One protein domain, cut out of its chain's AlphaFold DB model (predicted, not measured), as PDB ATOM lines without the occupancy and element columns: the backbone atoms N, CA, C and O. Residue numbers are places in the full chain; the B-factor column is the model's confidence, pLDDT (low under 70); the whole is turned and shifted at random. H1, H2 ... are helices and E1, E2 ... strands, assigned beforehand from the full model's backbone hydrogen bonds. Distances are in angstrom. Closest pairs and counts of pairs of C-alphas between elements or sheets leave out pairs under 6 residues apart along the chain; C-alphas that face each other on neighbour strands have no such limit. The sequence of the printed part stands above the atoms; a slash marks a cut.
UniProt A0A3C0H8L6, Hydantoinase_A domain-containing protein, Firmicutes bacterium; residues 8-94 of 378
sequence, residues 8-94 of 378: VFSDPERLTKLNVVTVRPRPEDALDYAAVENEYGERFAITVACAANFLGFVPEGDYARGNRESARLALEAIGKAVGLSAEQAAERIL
ATOM      1  N   VAL A   8     112.345 146.043 170.680       97.56
ATOM      2  CA  VAL A   8     113.424 146.904 171.199       97.56
ATOM      3  C   VAL A   8     114.841 146.481 170.790       97.56
ATOM      4  O   VAL A   8     115.735 147.315 170.790       97.56
ATOM      5  N   PHE A   9     115.075 145.218 170.433       96.50
ATOM      6  CA  PHE A   9     116.384 144.735 169.966       96.50
ATOM      7  C   PHE A   9     116.431 144.528 168.447       96.50
ATOM      8  O   PHE A   9     117.402 143.985 167.928       96.50
ATOM      9  N   SER A  10     115.375 144.931 167.743       97.44
ATOM     10  CA  SER A  10     115.281 144.856 166.287       97.44
ATOM     11  C   SER A  10     115.661 146.192 165.656       97.44
ATOM     12  O   SER A  10     115.569 147.240 166.299       97.44
ATOM     13  N   ASP A  11     116.079 146.153 164.395       97.25
ATOM     14  CA  ASP A  11     116.346 147.353 163.602       97.25
ATOM     15  C   ASP A  11     115.043 148.154 163.376       97.25
ATOM     16  O   ASP A  11     114.042 147.542 162.977       97.25
ATOM     17  N   PRO A  12     115.015 149.480 163.626       97.25
ATOM     18  CA  PRO A  12     113.867 150.330 163.317       97.25
ATOM     19  C   PRO A  12     113.365 150.203 161.876       97.25
ATOM     20  O   PRO A  12     112.159 150.287 161.654       97.25
ATOM     21  N   GLU A  13     114.251 149.957 160.906       96.62
ATOM     22  CA  GLU A  13     113.879 149.837 159.488       96.62
ATOM     23  C   GLU A  13     112.964 148.638 159.210       96.62
ATOM     24  O   GLU A  13     112.220 148.631 158.233       96.62
ATOM     25  N   ARG A  14     112.967 147.633 160.092       96.56
ATOM     26  CA  ARG A  14     112.081 146.462 160.004       96.56
ATOM     27  C   ARG A  14     110.723 146.688 160.668       96.56
ATOM     28  O   ARG A  14     109.812 145.877 160.504       96.56
ATOM     29  N   LEU A  15     110.589 147.760 161.445       96.94
ATOM     30  CA  LEU A  15     109.418 148.077 162.261       96.94
ATOM     31  C   LEU A  15     108.508 149.094 161.560       96.94
ATOM     32  O   LEU A  15     108.035 150.063 162.154       96.94
ATOM     33  N   THR A  16     108.256 148.859 160.275       94.88
ATOM     34  CA  THR A  16     107.401 149.680 159.415       94.88
ATOM     35  C   THR A  16     105.959 149.173 159.410       94.88
ATOM     36  O   THR A  16     105.703 147.991 159.623       94.88
ATOM     37  N   LYS A  17     105.003 150.097 159.221       94.94
ATOM     38  CA  LYS A  17     103.553 149.832 159.062       94.94
ATOM     39  C   LYS A  17     102.996 148.734 159.983       94.94
ATOM     40  O   LYS A  17     102.239 147.866 159.554       94.94
ATOM     41  N   LEU A  18     103.371 148.805 161.257       97.19
ATOM     42  CA  LEU A  18     103.049 147.782 162.241       97.19
ATOM     43  C   LEU A  18     101.544 147.701 162.518       97.19
ATOM     44  O   LEU A  18     100.917 148.694 162.893       97.19
ATOM     45  N   ASN A  19     100.997 146.493 162.420       95.62
ATOM     46  CA  ASN A  19      99.647 146.155 162.859       95.62
ATOM     47  C   ASN A  19      99.709 145.237 164.079       95.62
ATOM     48  O   ASN A  19     100.564 144.358 164.166       95.62
ATOM     49  N   VAL A  20      98.793 145.423 165.028       96.06
ATOM     50  CA  VAL A  20      98.685 144.525 166.184       96.06
ATOM     51  C   VAL A  20      97.973 143.249 165.763       96.06
ATOM     52  O   VAL A  20      96.883 143.298 165.196       96.06
ATOM     53  N   VAL A  21      98.577 142.109 166.081       95.06
ATOM     54  CA  VAL A  21      98.020 140.778 165.827       95.06
ATOM     55  C   VAL A  21      97.962 139.982 167.125       95.06
ATOM     56  O   VAL A  21      98.797 140.164 168.016       95.06
ATOM     57  N   THR A  22      96.986 139.081 167.234       93.69
ATOM     58  CA  THR A  22      96.941 138.103 168.323       93.69
ATOM     59  C   THR A  22      97.652 136.820 167.916       93.69
ATOM     60  O   THR A  22      97.580 136.368 166.773       93.69
ATOM     61  N   VAL A  23      98.380 136.229 168.855       92.12
ATOM     62  CA  VAL A  23      99.207 135.041 168.629       92.12
ATOM     63  C   VAL A  23      99.056 134.051 169.780       92.12
ATOM     64  O   VAL A  23      98.660 134.418 170.884       92.12
ATOM     65  N   ARG A  24      99.380 132.783 169.512       91.19
ATOM     66  CA  ARG A  24      99.562 131.741 170.530       91.19
ATOM     67  C   ARG A  24     101.063 131.484 170.680       91.19
ATOM     68  O   ARG A  24     101.647 130.934 169.746       91.19
ATOM     69  N   PRO A  25     101.714 131.901 171.781       85.94
ATOM     70  CA  PRO A  25     103.146 131.661 171.974       85.94
ATOM     71  C   PRO A  25     103.490 130.169 171.989       85.94
ATOM     72  O   PRO A  25     104.538 129.770 171.484       85.94
ATOM     73  N   ARG A  26     102.597 129.350 172.553       87.19
ATOM     74  CA  ARG A  26     102.632 127.888 172.511       87.19
ATOM     75  C   ARG A  26     101.258 127.344 172.101       87.19
ATOM     76  O   ARG A  26     100.266 128.048 172.296       87.19
ATOM     77  N   PRO A  27     101.160 126.124 171.543       87.94
ATOM     78  CA  PRO A  27      99.886 125.557 171.086       87.94
ATOM     79  C   PRO A  27      98.779 125.538 172.152       87.94
ATOM     80  O   PRO A  27      97.608 125.718 171.824       87.94
ATOM     81  N   GLU A  28      99.156 125.345 173.416       91.31
ATOM     82  CA  GLU A  28      98.267 125.311 174.576       91.31
ATOM     83  C   GLU A  28      97.823 126.696 175.074       91.31
ATOM     84  O   GLU A  28      96.871 126.787 175.848       91.31
ATOM     85  N   ASP A  29      98.492 127.771 174.650       89.25
ATOM     86  CA  ASP A  29      98.163 129.126 175.081       89.25
ATOM     87  C   ASP A  29      96.903 129.646 174.353       89.25
ATOM     88  O   ASP A  29      96.578 129.267 173.215       89.25
ATOM     89  N   ALA A  30      96.171 130.546 175.014       90.94
ATOM     90  CA  ALA A  30      95.046 131.250 174.409       90.94
ATOM     91  C   ALA A  30      95.514 132.185 173.271       90.94
ATOM     92  O   ALA A  30      96.664 132.623 173.224       90.94
ATOM     93  N   LEU A  31      94.623 132.464 172.309       91.50
ATOM     94  CA  LEU A  31      94.888 133.374 171.182       91.50
ATOM     95  C   LEU A  31      94.632 134.835 171.595       91.50
ATOM     96  O   LEU A  31      93.812 135.532 171.005       91.50
ATOM     97  N   ASP A  32      95.293 135.276 172.656       91.25
ATOM     98  CA  ASP A  32      95.094 136.588 173.281       91.25
ATOM     99  C   ASP A  32      96.411 137.308 173.619       91.25
ATOM    100  O   ASP A  32      96.403 138.407 174.174       91.25
ATOM    101  N   TYR A  33      97.555 136.746 173.219       91.38
ATOM    102  CA  TYR A  33      98.843 137.426 173.324       91.38
ATOM    103  C   TYR A  33      99.019 138.390 172.154       91.38
ATOM    104  O   TYR A  33      98.786 138.022 171.007       91.38
ATOM    105  N   ALA A  34      99.471 139.612 172.430       92.44
ATOM    106  CA  ALA A  34      99.680 140.631 171.405       92.44
ATOM    107  C   ALA A  34     101.116 140.618 170.855       92.44
ATOM    108  O   ALA A  34     102.089 140.646 171.614       92.44
ATOM    109  N   ALA A  35     101.237 140.649 169.529       95.38
ATOM    110  CA  ALA A  35     102.459 140.951 168.786       95.38
ATOM    111  C   ALA A  35     102.208 142.122 167.826       95.38
ATOM    112  O   ALA A  35     101.061 142.509 167.597       95.38
ATOM    113  N   VAL A  36     103.276 142.663 167.243       96.62
ATOM    114  CA  VAL A  36     103.177 143.573 166.091       96.62
ATOM    115  C   VAL A  36     103.730 142.893 164.851       96.62
ATOM    116  O   VAL A  36     104.750 142.214 164.934       96.62
ATOM    117  N   GLU A  37     103.045 143.056 163.727       96.94
ATOM    118  CA  GLU A  37     103.395 142.487 162.425       96.94
ATOM    119  C   GLU A  37     103.619 143.620 161.416       96.94
ATOM    120  O   GLU A  37     102.796 144.536 161.337       96.94
ATOM    121  N   ASN A  38     104.735 143.591 160.683       97.19
ATOM    122  CA  ASN A  38     105.012 144.556 159.613       97.19
ATOM    123  C   ASN A  38     104.319 144.160 158.295       97.19
ATOM    124  O   ASN A  38     103.700 143.101 158.195       97.19
ATOM    125  N   GLU A  39     104.434 144.985 157.251       95.94
ATOM    126  CA  GLU A  39     103.805 144.695 155.950       95.94
ATOM    127  C   GLU A  39     104.347 143.440 155.241       95.94
ATOM    128  O   GLU A  39     103.720 142.951 154.301       95.94
ATOM    129  N   TYR A  40     105.492 142.921 155.684       95.12
ATOM    130  CA  TYR A  40     106.136 141.722 155.145       95.12
ATOM    131  C   TYR A  40     105.760 140.450 155.920       95.12
ATOM    132  O   TYR A  40     106.252 139.369 155.597       95.12
ATOM    133  N   GLY A  41     104.896 140.559 156.935       94.50
ATOM    134  CA  GLY A  41     104.474 139.436 157.774       94.50
ATOM    135  C   GLY A  41     105.478 139.052 158.868       94.50
ATOM    136  O   GLY A  41     105.295 138.033 159.536       94.50
ATOM    137  N   GLU A  42     106.541 139.835 159.083       95.56
ATOM    138  CA  GLU A  42     107.461 139.607 160.197       95.56
ATOM    139  C   GLU A  42     106.826 140.067 161.510       95.56
ATOM    140  O   GLU A  42     106.276 141.166 161.600       95.56
ATOM    141  N   ARG A  43     106.946 139.241 162.554       95.94
ATOM    142  CA  ARG A  43     106.329 139.486 163.863       95.94
ATOM    143  C   ARG A  43     107.359 139.812 164.927       95.94
ATOM    144  O   ARG A  43     108.372 139.127 165.050       95.94
ATOM    145  N   PHE A  44     107.033 140.786 165.766       97.19
ATOM    146  CA  PHE A  44     107.878 141.244 166.859       97.19
ATOM    147  C   PHE A  44     107.110 141.255 168.178       97.19
ATOM    148  O   PHE A  44     105.931 141.613 168.255       97.19
ATOM    149  N   ALA A  45     107.802 140.883 169.251       96.44
ATOM    150  CA  ALA A  45     107.254 140.931 170.593       96.44
ATOM    151  C   ALA A  45     107.391 142.339 171.185       96.44
ATOM    152  O   ALA A  45     108.497 142.882 171.286       96.44
ATOM    153  N   ILE A  46     106.277 142.880 171.676       95.62
ATOM    154  CA  ILE A  46     106.285 144.021 172.593       95.62
ATOM    155  C   ILE A  46     106.589 143.479 173.988       95.62
ATOM    156  O   ILE A  46     105.990 142.502 174.436       95.62
ATOM    157  N   THR A  47     107.559 144.074 174.677       95.56
ATOM    158  CA  THR A  47     108.020 143.574 175.976       95.56
ATOM    159  C   THR A  47     108.199 144.705 176.976       95.56
ATOM    160  O   THR A  47     108.246 145.880 176.614       95.56
ATOM    161  N   VAL A  48     108.375 144.336 178.245       96.19
ATOM    162  CA  VAL A  48     108.724 145.277 179.319       96.19
ATOM    163  C   VAL A  48     110.025 146.029 179.003       96.19
ATOM    164  O   VAL A  48     110.150 147.206 179.326       96.19
ATOM    165  N   ALA A  49     110.965 145.396 178.289       96.81
ATOM    166  CA  ALA A  49     112.189 146.052 177.838       96.81
ATOM    167  C   ALA A  49     111.915 147.164 176.809       96.81
ATOM    168  O   ALA A  49     112.609 148.179 176.845       96.81
ATOM    169  N   CYS A  50     110.896 147.030 175.946       97.94
ATOM    170  CA  CYS A  50     110.473 148.115 175.052       97.94
ATOM    171  C   CYS A  50     110.031 149.334 175.868       97.94
ATOM    172  O   CYS A  50     110.572 150.422 175.694       97.94
ATOM    173  N   ALA A  51     109.108 149.131 176.810       98.31
ATOM    174  CA  ALA A  51     108.587 150.204 177.653       98.31
ATOM    175  C   ALA A  51     109.689 150.894 178.477       98.31
ATOM    176  O   ALA A  51     109.791 152.120 178.477       98.31
ATOM    177  N   ALA A  52     110.567 150.112 179.111       97.94
ATOM    178  CA  ALA A  52     111.656 150.640 179.928       97.94
ATOM    179  C   ALA A  52     112.693 151.433 179.116       97.94
ATOM    180  O   ALA A  52     113.139 152.489 179.563       97.94
ATOM    181  N   ASN A  53     113.077 150.955 177.924       98.38
ATOM    182  CA  ASN A  53     114.005 151.683 177.050       98.38
ATOM    183  C   ASN A  53     113.365 152.965 176.495       98.38
ATOM    184  O   ASN A  53     114.023 154.003 176.452       98.38
ATOM    185  N   PHE A  54     112.085 152.921 176.109       98.44
ATOM    186  CA  PHE A  54     111.376 154.085 175.575       98.44
ATOM    187  C   PHE A  54     111.288 155.235 176.590       98.44
ATOM    188  O   PHE A  54     111.620 156.380 176.259       98.44
ATOM    189  N   LEU A  55     110.935 154.904 177.837       97.81
ATOM    190  CA  LEU A  55     110.819 155.848 178.953       97.81
ATOM    191  C   LEU A  55     112.160 156.193 179.624       97.81
ATOM    192  O   LEU A  55     112.192 157.000 180.549       97.81
ATOM    193  N   GLY A  56     113.275 155.621 179.159       96.31
ATOM    194  CA  GLY A  56     114.617 155.978 179.628       96.31
ATOM    195  C   GLY A  56     115.017 155.383 180.983       96.31
ATOM    196  O   GLY A  56     115.937 155.891 181.616       96.31
ATOM    197  N   PHE A  57     114.366 154.306 181.431       95.81
ATOM    198  CA  PHE A  57     114.728 153.613 182.674       95.81
ATOM    199  C   PHE A  57     115.993 152.756 182.548       95.81
ATOM    200  O   PHE A  57     116.640 152.483 183.558       95.81
ATOM    201  N   VAL A  58     116.339 152.314 181.335       96.56
ATOM    202  CA  VAL A  58     117.508 151.455 181.096       96.56
ATOM    203  C   VAL A  58     118.765 152.312 180.885       96.56
ATOM    204  O   VAL A  58     118.813 153.061 179.899       96.56
ATOM    205  N   PRO A  59     119.786 152.207 181.760       91.94
ATOM    206  CA  PRO A  59     121.012 152.997 181.653       91.94
ATOM    207  C   PRO A  59     121.783 152.743 180.355       91.94
ATOM    208  O   PRO A  59     121.650 151.700 179.713       91.94
ATOM    209  N   GLU A  60     122.634 153.695 179.978       90.75
ATOM    210  CA  GLU A  60     123.605 153.471 178.907       90.75
ATOM    211  C   GLU A  60     124.593 152.362 179.289       90.75
ATOM    212  O   GLU A  60     125.010 152.251 180.441       90.75
ATOM    213  N   GLY A  61     124.946 151.519 178.315       89.19
ATOM    214  CA  GLY A  61     125.858 150.390 178.514       89.19
ATOM    215  C   GLY A  61     125.275 149.195 179.283       89.19
ATOM    216  O   GLY A  61     125.980 148.202 179.451       89.19
ATOM    217  N   ASP A  62     124.018 149.251 179.738       93.38
ATOM    218  CA  ASP A  62     123.364 148.111 180.389       93.38
ATOM    219  C   ASP A  62     123.078 146.977 179.389       93.38
ATOM    220  O   ASP A  62     122.781 147.216 178.218       93.38
ATOM    221  N   TYR A  63     123.113 145.730 179.863       91.31
ATOM    222  CA  TYR A  63     122.815 144.543 179.058       91.31
ATOM    223  C   TYR A  63     121.418 144.586 178.413       91.31
ATOM    224  O   TYR A  63     121.226 144.081 177.310       91.31
ATOM    225  N   ALA A  64     120.434 145.192 179.084       94.50
ATOM    226  CA  ALA A  64     119.068 145.317 178.582       94.50
ATOM    227  C   ALA A  64     118.860 146.522 177.645       94.50
ATOM    228  O   ALA A  64     117.722 146.791 177.236       94.50
ATOM    229  N   ARG A  65     119.920 147.283 177.338       95.81
ATOM    230  CA  ARG A  65     119.836 148.456 176.466       95.81
ATOM    231  C   ARG A  65     119.521 148.015 175.044       95.81
ATOM    232  O   ARG A  65     120.235 147.211 174.456       95.81
ATOM    233  N   GLY A  66     118.455 148.572 174.485       96.38
ATOM    234  CA  GLY A  66     118.095 148.366 173.089       96.38
ATOM    235  C   GLY A  66     117.850 149.675 172.356       96.38
ATOM    236  O   GLY A  66     118.191 150.764 172.826       96.38
ATOM    237  N   ASN A  67     117.262 149.560 171.173       97.56
ATOM    238  CA  ASN A  67     116.953 150.675 170.307       97.56
ATOM    239  C   ASN A  67     115.663 151.373 170.772       97.56
ATOM    240  O   ASN A  67     114.568 150.799 170.767       97.56
ATOM    241  N   ARG A  68     115.804 152.635 171.188       97.44
ATOM    242  CA  ARG A  68     114.695 153.459 171.687       97.44
ATOM    243  C   ARG A  68     113.650 153.746 170.609       97.44
ATOM    244  O   ARG A  68     112.465 153.788 170.926       97.44
ATOM    245  N   GLU A  69     114.079 153.913 169.364       98.12
ATOM    246  CA  GLU A  69     113.189 154.169 168.233       98.12
ATOM    247  C   GLU A  69     112.368 152.925 167.888       98.12
ATOM    248  O   GLU A  69     111.146 152.995 167.775       98.12
ATOM    249  N   SER A  70     113.006 151.756 167.863       98.38
ATOM    250  CA  SER A  70     112.311 150.476 167.707       98.38
ATOM    251  C   SER A  70     111.265 150.244 168.799       98.38
ATOM    252  O   SER A  70     110.156 149.775 168.536       98.38
ATOM    253  N   ALA A  71     111.598 150.597 170.045       98.19
ATOM    254  CA  ALA A  71     110.644 150.553 171.143       98.19
ATOM    255  C   ALA A  71     109.467 151.516 170.920       98.19
ATOM    256  O   ALA A  71     108.326 151.092 171.094       98.19
ATOM    257  N   ARG A  72     109.731 152.767 170.508       98.50
ATOM    258  CA  ARG A  72     108.701 153.773 170.200       98.50
ATOM    259  C   ARG A  72     107.720 153.256 169.150       98.50
ATOM    260  O   ARG A  72     106.527 153.233 169.423       98.50
ATOM    261  N   LEU A  73     108.211 152.778 168.005       98.44
ATOM    262  CA  LEU A  73     107.379 152.284 166.899       98.44
ATOM    263  C   LEU A  73     106.435 151.152 167.342       98.44
ATOM    264  O   LEU A  73     105.237 151.176 167.057       98.44
ATOM    265  N   ALA A  74     106.951 150.180 168.099       97.94
ATOM    266  CA  ALA A  74     106.135 149.081 168.612       97.94
ATOM    267  C   ALA A  74     105.117 149.534 169.677       97.94
ATOM    268  O   ALA A  74     103.996 149.020 169.718       97.94
ATOM    269  N   LEU A  75     105.494 150.491 170.533       98.44
ATOM    270  CA  LEU A  75     104.618 151.062 171.560       98.44
ATOM    271  C   LEU A  75     103.514 151.941 170.963       98.44
ATOM    272  O   LEU A  75     102.394 151.923 171.463       98.44
ATOM    273  N   GLU A  76     103.792 152.658 169.876       98.25
ATOM    274  CA  GLU A  76     102.785 153.404 169.118       98.25
ATOM    275  C   GLU A  76     101.753 152.475 168.487       98.25
ATOM    276  O   GLU A  76     100.555 152.737 168.585       98.25
ATOM    277  N   ALA A  77     102.203 151.371 167.886       97.62
ATOM    278  CA  ALA A  77     101.309 150.398 167.271       97.62
ATOM    279  C   ALA A  77     100.336 149.797 168.298       97.62
ATOM    280  O   ALA A  77      99.122 149.808 168.080       97.62
ATOM    281  N   ILE A  78     100.846 149.331 169.448       96.56
ATOM    282  CA  ILE A  78      99.981 148.785 170.503       96.56
ATOM    283  C   ILE A  78      99.142 149.860 171.182       96.56
ATOM    284  O   ILE A  78      97.961 149.627 171.414       96.56
ATOM    285  N   GLY A  79      99.713 151.039 171.446       97.31
ATOM    286  CA  GLY A  79      99.010 152.167 172.048       97.31
ATOM    287  C   GLY A  79      97.803 152.568 171.210       97.31
ATOM    288  O   GLY A  79      96.684 152.589 171.719       97.31
ATOM    289  N   LYS A  80      97.991 152.752 169.898       96.88
ATOM    290  CA  LYS A  80      96.907 153.059 168.959       96.88
ATOM    291  C   LYS A  80      95.795 152.010 168.992       96.88
ATOM    292  O   LYS A  80      94.624 152.380 168.983       96.88
ATOM    293  N   ALA A  81      96.142 150.724 169.056       95.19
ATOM    294  CA  ALA A  81      95.160 149.641 169.101       95.19
ATOM    295  C   ALA A  81      94.301 149.645 170.380       95.19
ATOM    296  O   ALA A  81      93.170 149.168 170.347       95.19
ATOM    297  N   VAL A  82      94.810 150.200 171.485       95.00
ATOM    298  CA  VAL A  82      94.100 150.278 172.775       95.00
ATOM    299  C   VAL A  82      93.670 151.701 173.162       95.00
ATOM    300  O   VAL A  82      93.204 151.914 174.279       95.00
ATOM    301  N   GLY A  83      93.810 152.678 172.261       97.19
ATOM    302  CA  GLY A  83      93.414 154.072 172.499       97.19
ATOM    303  C   GLY A  83      94.338 154.860 173.440       97.19
ATOM    304  O   GLY A  83      93.872 155.767 174.124       97.19
ATOM    305  N   LEU A  84      95.628 154.522 173.490       98.06
ATOM    306  CA  LEU A  84      96.653 155.165 174.321       98.06
ATOM    307  C   LEU A  84      97.783 155.764 173.468       98.06
ATOM    308  O   LEU A  84      98.068 155.284 172.371       98.06
ATOM    309  N   SER A  85      98.481 156.777 173.993       98.38
ATOM    310  CA  SER A  85      99.780 157.195 173.439       98.38
ATOM    311  C   SER A  85     100.857 156.128 173.687       98.38
ATOM    312  O   SER A  85     100.681 155.232 174.519       98.38
ATOM    313  N   ALA A  86     102.003 156.231 173.008       97.94
ATOM    314  CA  ALA A  86     103.134 155.335 173.246       97.94
ATOM    315  C   ALA A  86     103.650 155.422 174.691       97.94
ATOM    316  O   ALA A  86     103.953 154.402 175.305       97.94
ATOM    317  N   GLU A  87     103.706 156.631 175.258       98.44
ATOM    318  CA  GLU A  87     104.113 156.889 176.643       98.44
ATOM    319  C   GLU A  87     103.131 156.260 177.627       98.44
ATOM    320  O   GLU A  87     103.550 155.584 178.564       98.44
ATOM    321  N   GLN A  88     101.827 156.431 177.394       98.44
ATOM    322  CA  GLN A  88     100.787 155.838 178.234       98.44
ATOM    323  C   GLN A  88     100.807 154.308 178.160       98.44
ATOM    324  O   GLN A  88     100.690 153.642 179.188       98.44
ATOM    325  N   ALA A  89     100.993 153.741 176.966       98.25
ATOM    326  CA  ALA A  89     101.141 152.301 176.790       98.25
ATOM    327  C   ALA A  89     102.394 151.774 177.510       98.25
ATOM    328  O   ALA A  89     102.328 150.750 178.190       98.25
ATOM    329  N   ALA A  90     103.519 152.486 177.412       98.31
ATOM    330  CA  ALA A  90     104.758 152.129 178.092       98.31
ATOM    331  C   ALA A  90     104.614 152.162 179.619       98.31
ATOM    332  O   ALA A  90     104.959 151.176 180.277       98.31
ATOM    333  N   GLU A  91     104.062 153.243 180.181       97.94
ATOM    334  CA  GLU A  91     103.832 153.353 181.627       97.94
ATOM    335  C   GLU A  91     102.895 152.229 182.078       97.94
ATOM    336  O   GLU A  91     103.201 151.510 183.026       97.94
ATOM    337  N   ARG A  92     101.820 151.960 181.324       97.75
ATOM    338  CA  ARG A  92     100.872 150.893 181.658       97.75
ATOM    339  C   ARG A  92     101.504 149.500 181.652       97.75
ATOM    340  O   ARG A  92     101.202 148.684 182.525       97.75
ATOM    341  N   ILE A  93     102.382 149.212 180.691       97.31
ATOM    342  CA  ILE A  93     103.136 147.950 180.637       97.31
ATOM    343  C   ILE A  93     104.028 147.809 181.877       97.31
ATOM    344  O   ILE A  93     104.047 146.741 182.496       97.31
ATOM    345  N   LEU A  94     104.751 148.869 182.255       97.56
ATOM    346  CA  LEU A  94     105.631 148.849 183.425       97.56
ATOM    347  C   LEU A  94     104.849 148.757 184.736       97.56
ATOM    348  O   LEU A  94     105.232 147.975 185.603       97.56
TER     349      LEU A  94
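What this domain is: This is residues 8 to 94 of the 378 residues of the protein "Hydantoinase_A domain-containing protein" of Firmicutes bacterium (UniProt A0A3C0H8L6). A small three-stranded antiparallel sheet has the long helix H2 crossing one face, and H1 and H3 pack on H2 and on each other away from the sheet, the three helix centres making a triangle. The loop between E1 and E2 and the loop of residues 55 to 67 reach out at opposite ends of the longest axis. The 87 printed residues include three named strands, then three named helices, in the order E1 E2 E3 H1 H2 H3; the sheet's order is E1 - E2 - E3 and the class is mixed. The whole is compact, with a radius of gyration of the C-alphas of 12.7 A and spans of 36 by 26 by 26 A.

How they stand to each other: E1, residues 19 to 23, E2, residues 33 to 37, and E3, residues 43 to 45, form a meander, each strand the antiparallel neighbour of the one before. E1 and E2 are a hairpin, with N 21 and O 35 within hydrogen-bond range at 2.9 A. E2 and E3 are a hairpin too, with N 44 and O 36 at 2.8 A. H2, residues 68 to 82, is on the sheet at a height of 9.7 A, making two layers, a helix on one face of a sheet. It runs across the strands, at 82 degrees to E1 on the local plane; its closest C-alphas to E1 are Ile 78 and Val 20, 6.2 A apart. H1, residues 48 to 54, touches H2 at a steep tilt of 66 degrees, opposite ways; the C-alphas of Cys 50 and Ala 71 are closest, 4.6 A. H3, residues 86 to 94, touches H1 at a steep tilt of 39 degrees, closest at the C-alphas of Ala 90 and Ala 51, 4.3 A. H3 also touches H2, about perpendicular at 90 degrees, closest at the C-alphas of Ala 86 and Glu 76, 4.6 A. H1 and H3 are not on the sheet. In H1, H2 and H3 every O i to N i+4 pair is within hydrogen-bond range.

Where its parts are: E1 begins at C-alpha 19 (99.647, 146.155, 162.859) and is 12.5 A long; E2 measures 12.9 A and E3 6.9 A. H1 measures 9.9 A, H2 20.9 A and H3 12.3 A, ending at C-alpha 94 (105.631, 148.849, 183.425).

The domain as a whole: The two C-alphas farthest apart, those of Glu 28 and Glu 60, are 38.1 A apart. The printed part has no cut. The link from H1 to H2 is long, with 13 residues. Mean pLDDT of the printed part is 95.7, and no printed residue is under 70.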